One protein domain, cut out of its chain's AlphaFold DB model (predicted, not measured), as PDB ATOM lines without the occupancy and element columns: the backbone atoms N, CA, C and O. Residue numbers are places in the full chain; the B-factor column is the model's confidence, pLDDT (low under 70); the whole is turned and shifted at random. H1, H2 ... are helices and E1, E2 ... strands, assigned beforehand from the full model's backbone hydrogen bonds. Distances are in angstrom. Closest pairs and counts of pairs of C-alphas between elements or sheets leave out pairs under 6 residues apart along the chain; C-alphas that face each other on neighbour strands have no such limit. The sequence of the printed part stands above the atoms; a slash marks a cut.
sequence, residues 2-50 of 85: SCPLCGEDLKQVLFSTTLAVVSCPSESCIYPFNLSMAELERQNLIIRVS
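This is residues 2 to 50 of the 85 residues of an uncharacterized protein of Clavispora lusitaniae (UniProt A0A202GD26). A small sheet, the hairpin E1 and E2 with short E3 beside E2, is grazed by one short helix, H1; residues 24 to 36 loop from E2 to H1. The printed part has 49 residues, in the order E1, E2, H1, E3, with 20, under half, in named elements: mixed, helices and strands. The antiparallel sheet runs E1, E2, E3. The whole is compact, radius of gyration of the C-alphas 10.5 A, spanning 30 by 19 by 14 A.

E1, residues 11 to 16, begins at C-alpha 11 (26.649, -45.605, -52.214) and measures 15.2 A. E2, residues 19 to 23, measures 12.7 A. E3, residues 46 to 48, measures 6.7 A, ending at C-alpha 48 (26.090, -58.380, -44.811). H1, residues 37 to 42, measures 8.6 A.

Inner strand E2 is antiparallel to E1, 147 degrees, with N 13 and O 21 within hydrogen-bond range, 2.8 A. E2 and E3 are antiparallel, 149 degrees, with N 20 and O 47 at 2.8 A. H1 only grazes the sheet with residues 37 to 41; its closest C-alphas to E3, Leu 40 and Ile 46, are 6.2 A apart. In H1 every O i to N i+4 pair is within range.

The farthest C-alphas, Cys 6 and Ser 50, are 30.1 A apart. The printed part has no cut. The link E2 to H1 is long. No printed residue is under 70 in pLDDT.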
ATOM      1  N   SER A   2      20.570 -45.840 -58.882       93.81
ATOM      2  CA  SER A   2      20.245 -44.426 -58.648       93.81
ATOM      3  C   SER A   2      19.178 -44.280 -57.563       93.81
ATOM      4  O   SER A   2      18.299 -45.130 -57.426       93.81
ATOM      5  N   CYS A   3      19.272 -43.209 -56.781       94.44
ATOM      6  CA  CYS A   3      18.356 -42.881 -55.703       94.44
ATOM      7  C   CYS A   3      16.967 -42.569 -56.277       94.44
ATOM      8  O   CYS A   3      16.860 -41.697 -57.143       94.44
ATOM      9  N   PRO A   4      15.890 -43.203 -55.781       94.00
ATOM     10  CA  PRO A   4      14.545 -42.966 -56.303       94.00
ATOM     11  C   PRO A   4      13.976 -41.592 -55.918       94.00
ATOM     12  O   PRO A   4      12.974 -41.180 -56.493       94.00
ATOM     13  N   LEU A   5      14.580 -40.891 -54.947       94.69
ATOM     14  CA  LEU A   5      14.096 -39.589 -54.476       94.69
ATOM     15  C   LEU A   5      14.769 -38.402 -55.176       94.69
ATOM     16  O   LEU A   5      14.092 -37.433 -55.503       94.69
ATOM     17  N   CYS A   6      16.086 -38.454 -55.393       94.56
ATOM     18  CA  CYS A   6      16.851 -37.329 -55.948       94.56
ATOM     19  C   CYS A   6      17.662 -37.671 -57.207       94.56
ATOM     20  O   CYS A   6      18.283 -36.785 -57.784       94.56
ATOM     21  N   GLY A   7      17.684 -38.937 -57.638       94.25
ATOM     22  CA  GLY A   7      18.405 -39.376 -58.837       94.25
ATOM     23  C   GLY A   7      19.917 -39.566 -58.671       94.25
ATOM     24  O   GLY A   7      20.540 -40.121 -59.572       94.25
ATOM     25  N   GLU A   8      20.512 -39.170 -57.543       95.56
ATOM     26  CA  GLU A   8      21.944 -39.372 -57.285       95.56
ATOM     27  C   GLU A   8      22.329 -40.854 -57.191       95.56
ATOM     28  O   GLU A   8      21.533 -41.695 -56.775       95.56
ATOM     29  N   ASP A   9      23.580 -41.182 -57.504       96.38
ATOM     30  CA  ASP A   9      24.078 -42.546 -57.357       96.38
ATOM     31  C   ASP A   9      24.168 -42.967 -55.887       96.38
ATOM     32  O   ASP A   9      24.844 -42.343 -55.063       96.38
ATOM     33  N   LEU A  10      23.503 -44.077 -55.570       94.81
ATOM     34  CA  LEU A  10      23.548 -44.683 -54.249       94.81
ATOM     35  C   LEU A  10      24.943 -45.236 -53.961       94.81
ATOM     36  O   LEU A  10      25.589 -45.838 -54.824       94.81
ATOM     37  N   LYS A  11      25.373 -45.092 -52.708       93.44
ATOM     38  CA  LYS A  11      26.649 -45.605 -52.214       93.44
ATOM     39  C   LYS A  11      26.418 -46.642 -51.132       93.44
ATOM     40  O   LYS A  11      25.537 -46.505 -50.292       93.44
ATOM     41  N   GLN A  12      27.248 -47.676 -51.131       91.50
ATOM     42  CA  GLN A  12      27.327 -48.592 -50.002       91.50
ATOM     43  C   GLN A  12      28.146 -47.931 -48.890       91.50
ATOM     44  O   GLN A  12      29.326 -47.626 -49.078       91.50
ATOM     45  N   VAL A  13      27.531 -47.748 -47.731       89.44
ATOM     46  CA  VAL A  13      28.140 -47.169 -46.536       89.44
ATOM     47  C   VAL A  13      28.179 -48.232 -45.447       89.44
ATOM     48  O   VAL A  13      27.226 -48.987 -45.262       89.44
ATOM     49  N   LEU A  14      29.303 -48.330 -44.743       89.56
ATOM     50  CA  LEU A  14      29.427 -49.241 -43.614       89.56
ATOM     51  C   LEU A  14      28.615 -48.689 -42.435       89.56
ATOM     52  O   LEU A  14      28.817 -47.543 -42.044       89.56
ATOM     53  N   PHE A  15      27.706 -49.495 -41.890       85.50
ATOM     54  CA  PHE A  15      26.874 -49.123 -40.742       85.50
ATOM     55  C   PHE A  15      27.390 -49.756 -39.444       85.50
ATOM     56  O   PHE A  15      27.393 -49.127 -38.393       85.50
ATOM     57  N   SER A  16      27.864 -51.000 -39.524       85.44
ATOM     58  CA  SER A  16      28.558 -51.708 -38.444       85.44
ATOM     59  C   SER A  16      29.620 -52.640 -39.030       85.44
ATOM     60  O   SER A  16      29.704 -52.797 -40.246       85.44
ATOM     61  N   THR A  17      30.407 -53.301 -38.184       82.69
ATOM     62  CA  THR A  17      31.464 -54.240 -38.609       82.69
ATOM     63  C   THR A  17      30.952 -55.435 -39.417       82.69
ATOM     64  O   THR A  17      31.730 -56.061 -40.127       82.69
ATOM     65  N   THR A  18      29.652 -55.735 -39.370       87.88
ATOM     66  CA  THR A  18      29.043 -56.849 -40.118       87.88
ATOM     67  C   THR A  18      27.949 -56.409 -41.088       87.88
ATOM     68  O   THR A  18      27.330 -57.242 -41.755       87.88
ATOM     69  N   LEU A  19      27.661 -55.104 -41.159       90.44
ATOM     70  CA  LEU A  19      26.520 -54.571 -41.896       90.44
ATOM     71  C   LEU A  19      26.894 -53.312 -42.670       90.44
ATOM     72  O   LEU A  19      27.392 -52.337 -42.109       90.44
ATOM     73  N   ALA A  20      26.557 -53.298 -43.950       92.06
ATOM     74  CA  ALA A  20      26.563 -52.111 -44.780       92.06
ATOM     75  C   ALA A  20      25.144 -51.797 -45.261       92.06
ATOM     76  O   ALA A  20      24.317 -52.693 -45.421       92.06
ATOM     77  N   VAL A  21      24.880 -50.521 -45.515       93.38
ATOM     78  CA  VAL A  21      23.623 -50.028 -46.074       93.38
ATOM     79  C   VAL A  21      23.895 -49.327 -47.399       93.38
ATOM     80  O   VAL A  21      24.897 -48.633 -47.550       93.38
ATOM     81  N   VAL A  22      23.023 -49.517 -48.381       94.88
ATOM     82  CA  VAL A  22      23.039 -48.752 -49.629       94.88
ATOM     83  C   VAL A  22      22.219 -47.486 -49.413       94.88
ATOM     84  O   VAL A  22      21.002 -47.563 -49.258       94.88
ATOM     85  N   SER A  23      22.872 -46.324 -49.391       95.19
ATOM     86  CA  SER A  23      22.222 -45.046 -49.110       95.19
ATOM     87  C   SER A  23      22.568 -43.939 -50.087       95.19
ATOM     88  O   SER A  23      23.584 -43.973 -50.784       95.19
ATOM     89  N   CYS A  24      21.684 -42.943 -50.154       94.88
ATOM     90  CA  CYS A  24      21.959 -41.727 -50.894       94.88
ATOM     91  C   CYS A  24      23.067 -40.939 -50.172       94.88
ATOM     92  O   CYS A  24      23.015 -40.820 -48.947       94.88
ATOM     93  N   PRO A  25      24.090 -40.439 -50.889       93.56
ATOM     94  CA  PRO A  25      25.144 -39.627 -50.283       93.56
ATOM     95  C   PRO A  25      24.733 -38.164 -50.070       93.56
ATOM     96  O   PRO A  25      25.451 -37.436 -49.390       93.56
ATOM     97  N   SER A  26      23.619 -37.731 -50.662       93.88
ATOM     98  CA  SER A  26      23.099 -36.372 -50.539       93.88
ATOM     99  C   SER A  26      22.620 -36.100 -49.113       93.88
ATOM    100  O   SER A  26      21.698 -36.759 -48.636       93.88
ATOM    101  N   GLU A  27      23.189 -35.095 -48.444       89.69
ATOM    102  CA  GLU A  27      22.820 -34.721 -47.066       89.69
ATOM    103  C   GLU A  27      21.375 -34.206 -46.947       89.69
ATOM    104  O   GLU A  27      20.782 -34.227 -45.871       89.69
ATOM    105  N   SER A  28      20.789 -33.759 -48.061       94.00
ATOM    106  CA  SER A  28      19.397 -33.308 -48.144       94.00
ATOM    107  C   SER A  28      18.412 -34.433 -48.487       94.00
ATOM    108  O   SER A  28      17.200 -34.207 -48.492       94.00
ATOM    109  N   CYS A  29      18.900 -35.645 -48.776       95.38
ATOM    110  CA  CYS A  29      18.073 -36.789 -49.134       95.38
ATOM    111  C   CYS A  29      18.008 -37.802 -47.990       95.38
ATOM    112  O   CYS A  29      19.018 -38.236 -47.450       95.38
ATOM    113  N   ILE A  30      16.795 -38.247 -47.670       94.69
ATOM    114  CA  ILE A  30      16.555 -39.186 -46.568       94.69
ATOM    115  C   ILE A  30      16.616 -40.659 -46.990       94.69
ATOM    116  O   ILE A  30      16.407 -41.531 -46.153       94.69
ATOM    117  N   TYR A  31      16.873 -40.975 -48.266       95.31
ATOM    118  CA  TYR A  31      16.864 -42.364 -48.732       95.31
ATOM    119  C   TYR A  31      18.108 -43.141 -48.248       95.31
ATOM    120  O   TYR A  31      19.234 -42.692 -48.485       95.31
ATOM    121  N   PRO A  32      17.945 -44.331 -47.636       93.81
ATOM    122  CA  PRO A  32      16.725 -45.130 -47.552       93.81
ATOM    123  C   PRO A  32      16.081 -45.083 -46.156       93.81
ATOM    124  O   PRO A  32      15.227 -45.902 -45.845       93.81
ATOM    125  N   PHE A  33      16.498 -44.158 -45.291       91.25
ATOM    126  CA  PHE A  33      16.073 -44.054 -43.890       91.25
ATOM    127  C   PHE A  33      14.592 -43.693 -43.715       91.25
ATOM    128  O   PHE A  33      14.059 -43.773 -42.613       91.25
ATOM    129  N   ASN A  34      13.912 -43.322 -44.799       93.88
ATOM    130  CA  ASN A  34      12.462 -43.178 -44.848       93.88
ATOM    131  C   ASN A  34      11.703 -44.509 -45.007       93.88
ATOM    132  O   ASN A  34      10.475 -44.496 -44.982       93.88
ATOM    133  N   LEU A  35      12.404 -45.624 -45.229       94.12
ATOM    134  CA  LEU A  35      11.827 -46.957 -45.383       94.12
ATOM    135  C   LEU A  35      11.824 -47.719 -44.055       94.12
ATOM    136  O   LEU A  35      12.692 -47.532 -43.202       94.12
ATOM    137  N   SER A  36      10.874 -48.640 -43.903       94.50
ATOM    138  CA  SER A  36      10.892 -49.601 -42.799       94.50
ATOM    139  C   SER A  36      11.980 -50.669 -42.990       94.50
ATOM    140  O   SER A  36      12.402 -50.953 -44.112       94.50
ATOM    141  N   MET A  37      12.393 -51.340 -41.909       90.12
ATOM    142  CA  MET A  37      13.377 -52.436 -41.978       90.12
ATOM    143  C   MET A  37      12.958 -53.554 -42.946       90.12
ATOM    144  O   MET A  37      13.782 -54.034 -43.718       90.12
ATOM    145  N   ALA A  38      11.669 -53.912 -42.972       93.88
ATOM    146  CA  ALA A  38      11.146 -54.920 -43.894       93.88
ATOM    147  C   ALA A  38      11.306 -54.498 -45.367       93.88
ATOM    148  O   ALA A  38      11.570 -55.325 -46.239       93.88
ATOM    149  N   GLU A  39      11.169 -53.206 -45.667       94.06
ATOM    150  CA  GLU A  39      11.373 -52.680 -47.017       94.06
ATOM    151  C   GLU A  39      12.850 -52.590 -47.390       94.06
ATOM    152  O   GLU A  39      13.184 -52.865 -48.543       94.06
ATOM    153  N   LEU A  40      13.717 -52.242 -46.433       92.25
ATOM    154  CA  LEU A  40      15.168 -52.261 -46.615       92.25
ATOM    155  C   LEU A  40      15.660 -53.669 -46.970       92.25
ATOM    156  O   LEU A  40      16.442 -53.829 -47.909       92.25
ATOM    157  N   GLU A  41      15.165 -54.687 -46.267       90.88
ATOM    158  CA  GLU A  41      15.463 -56.093 -46.551       90.88
ATOM    159  C   GLU A  41      14.900 -56.526 -47.908       90.88
ATOM    160  O   GLU A  41      15.637 -57.053 -48.740       90.88
ATOM    161  N   ARG A  42      13.620 -56.232 -48.186       93.56
ATOM    162  CA  ARG A  42      12.969 -56.572 -49.465       93.56
ATOM    163  C   ARG A  42      13.694 -55.970 -50.671       93.56
ATOM    164  O   ARG A  42      13.731 -56.582 -51.735       93.56
ATOM    165  N   GLN A  43      14.240 -54.766 -50.522       92.44
ATOM    166  CA  GLN A  43      14.977 -54.064 -51.575       92.44
ATOM    167  C   GLN A  43      16.477 -54.408 -51.599       92.44
ATOM    168  O   GLN A  43      17.202 -53.852 -52.419       92.44
ATOM    169  N   ASN A  44      16.946 -55.330 -50.747       91.50
ATOM    170  CA  ASN A  44      18.360 -55.698 -50.606       91.50
ATOM    171  C   ASN A  44      19.277 -54.486 -50.347       91.50
ATOM    172  O   ASN A  44      20.414 -54.432 -50.814       91.50
ATOM    173  N   LEU A  45      18.776 -53.495 -49.603       93.19
ATOM    174  CA  LEU A  45      19.527 -52.287 -49.247       93.19
ATOM    175  C   LEU A  45      20.434 -52.509 -48.036       93.19
ATOM    176  O   LEU A  45      21.300 -51.683 -47.760       93.19
ATOM    177  N   ILE A  46      20.250 -53.624 -47.329       92.88
ATOM    178  CA  ILE A  46      21.106 -54.074 -46.237       92.88
ATOM    179  C   ILE A  46      21.990 -55.203 -46.758       92.88
ATOM    180  O   ILE A  46      21.505 -56.228 -47.229       92.88
ATOM    181  N   ILE A  47      23.300 -55.016 -46.647       91.19
ATOM    182  CA  ILE A  47      24.312 -55.942 -47.140       91.19
ATOM    183  C   ILE A  47      25.108 -56.449 -45.944       91.19
ATOM    184  O   ILE A  47      25.709 -55.663 -45.208       91.19
ATOM    185  N   ARG A  48      25.154 -57.771 -45.762       90.19
ATOM    186  CA  ARG A  48      26.090 -58.380 -44.811       90.19
ATOM    187  C   ARG A  48      27.498 -58.284 -45.374       90.19
ATOM    188  O   ARG A  48      27.733 -58.624 -46.530       90.19
ATOM    189  N   VAL A  49      28.424 -57.821 -44.551       90.00
ATOM    190  CA  VAL A  49      29.839 -57.709 -44.906       90.00
ATOM    191  C   VAL A  49      30.668 -58.489 -43.900       90.00
ATOM    192  O   VAL A  49      30.294 -58.589 -42.734       90.00
ATOM    193  N   SER A  50      31.769 -59.070 -44.364       88.88
ATOM    194  CA  SER A  50      32.787 -59.635 -43.486       88.88
ATOM    195  C   SER A  50      33.874 -58.603 -43.230       88.88
ATOM    196  O   SER A  50      34.114 -57.711 -44.048       88.88
TER     197      SER A  50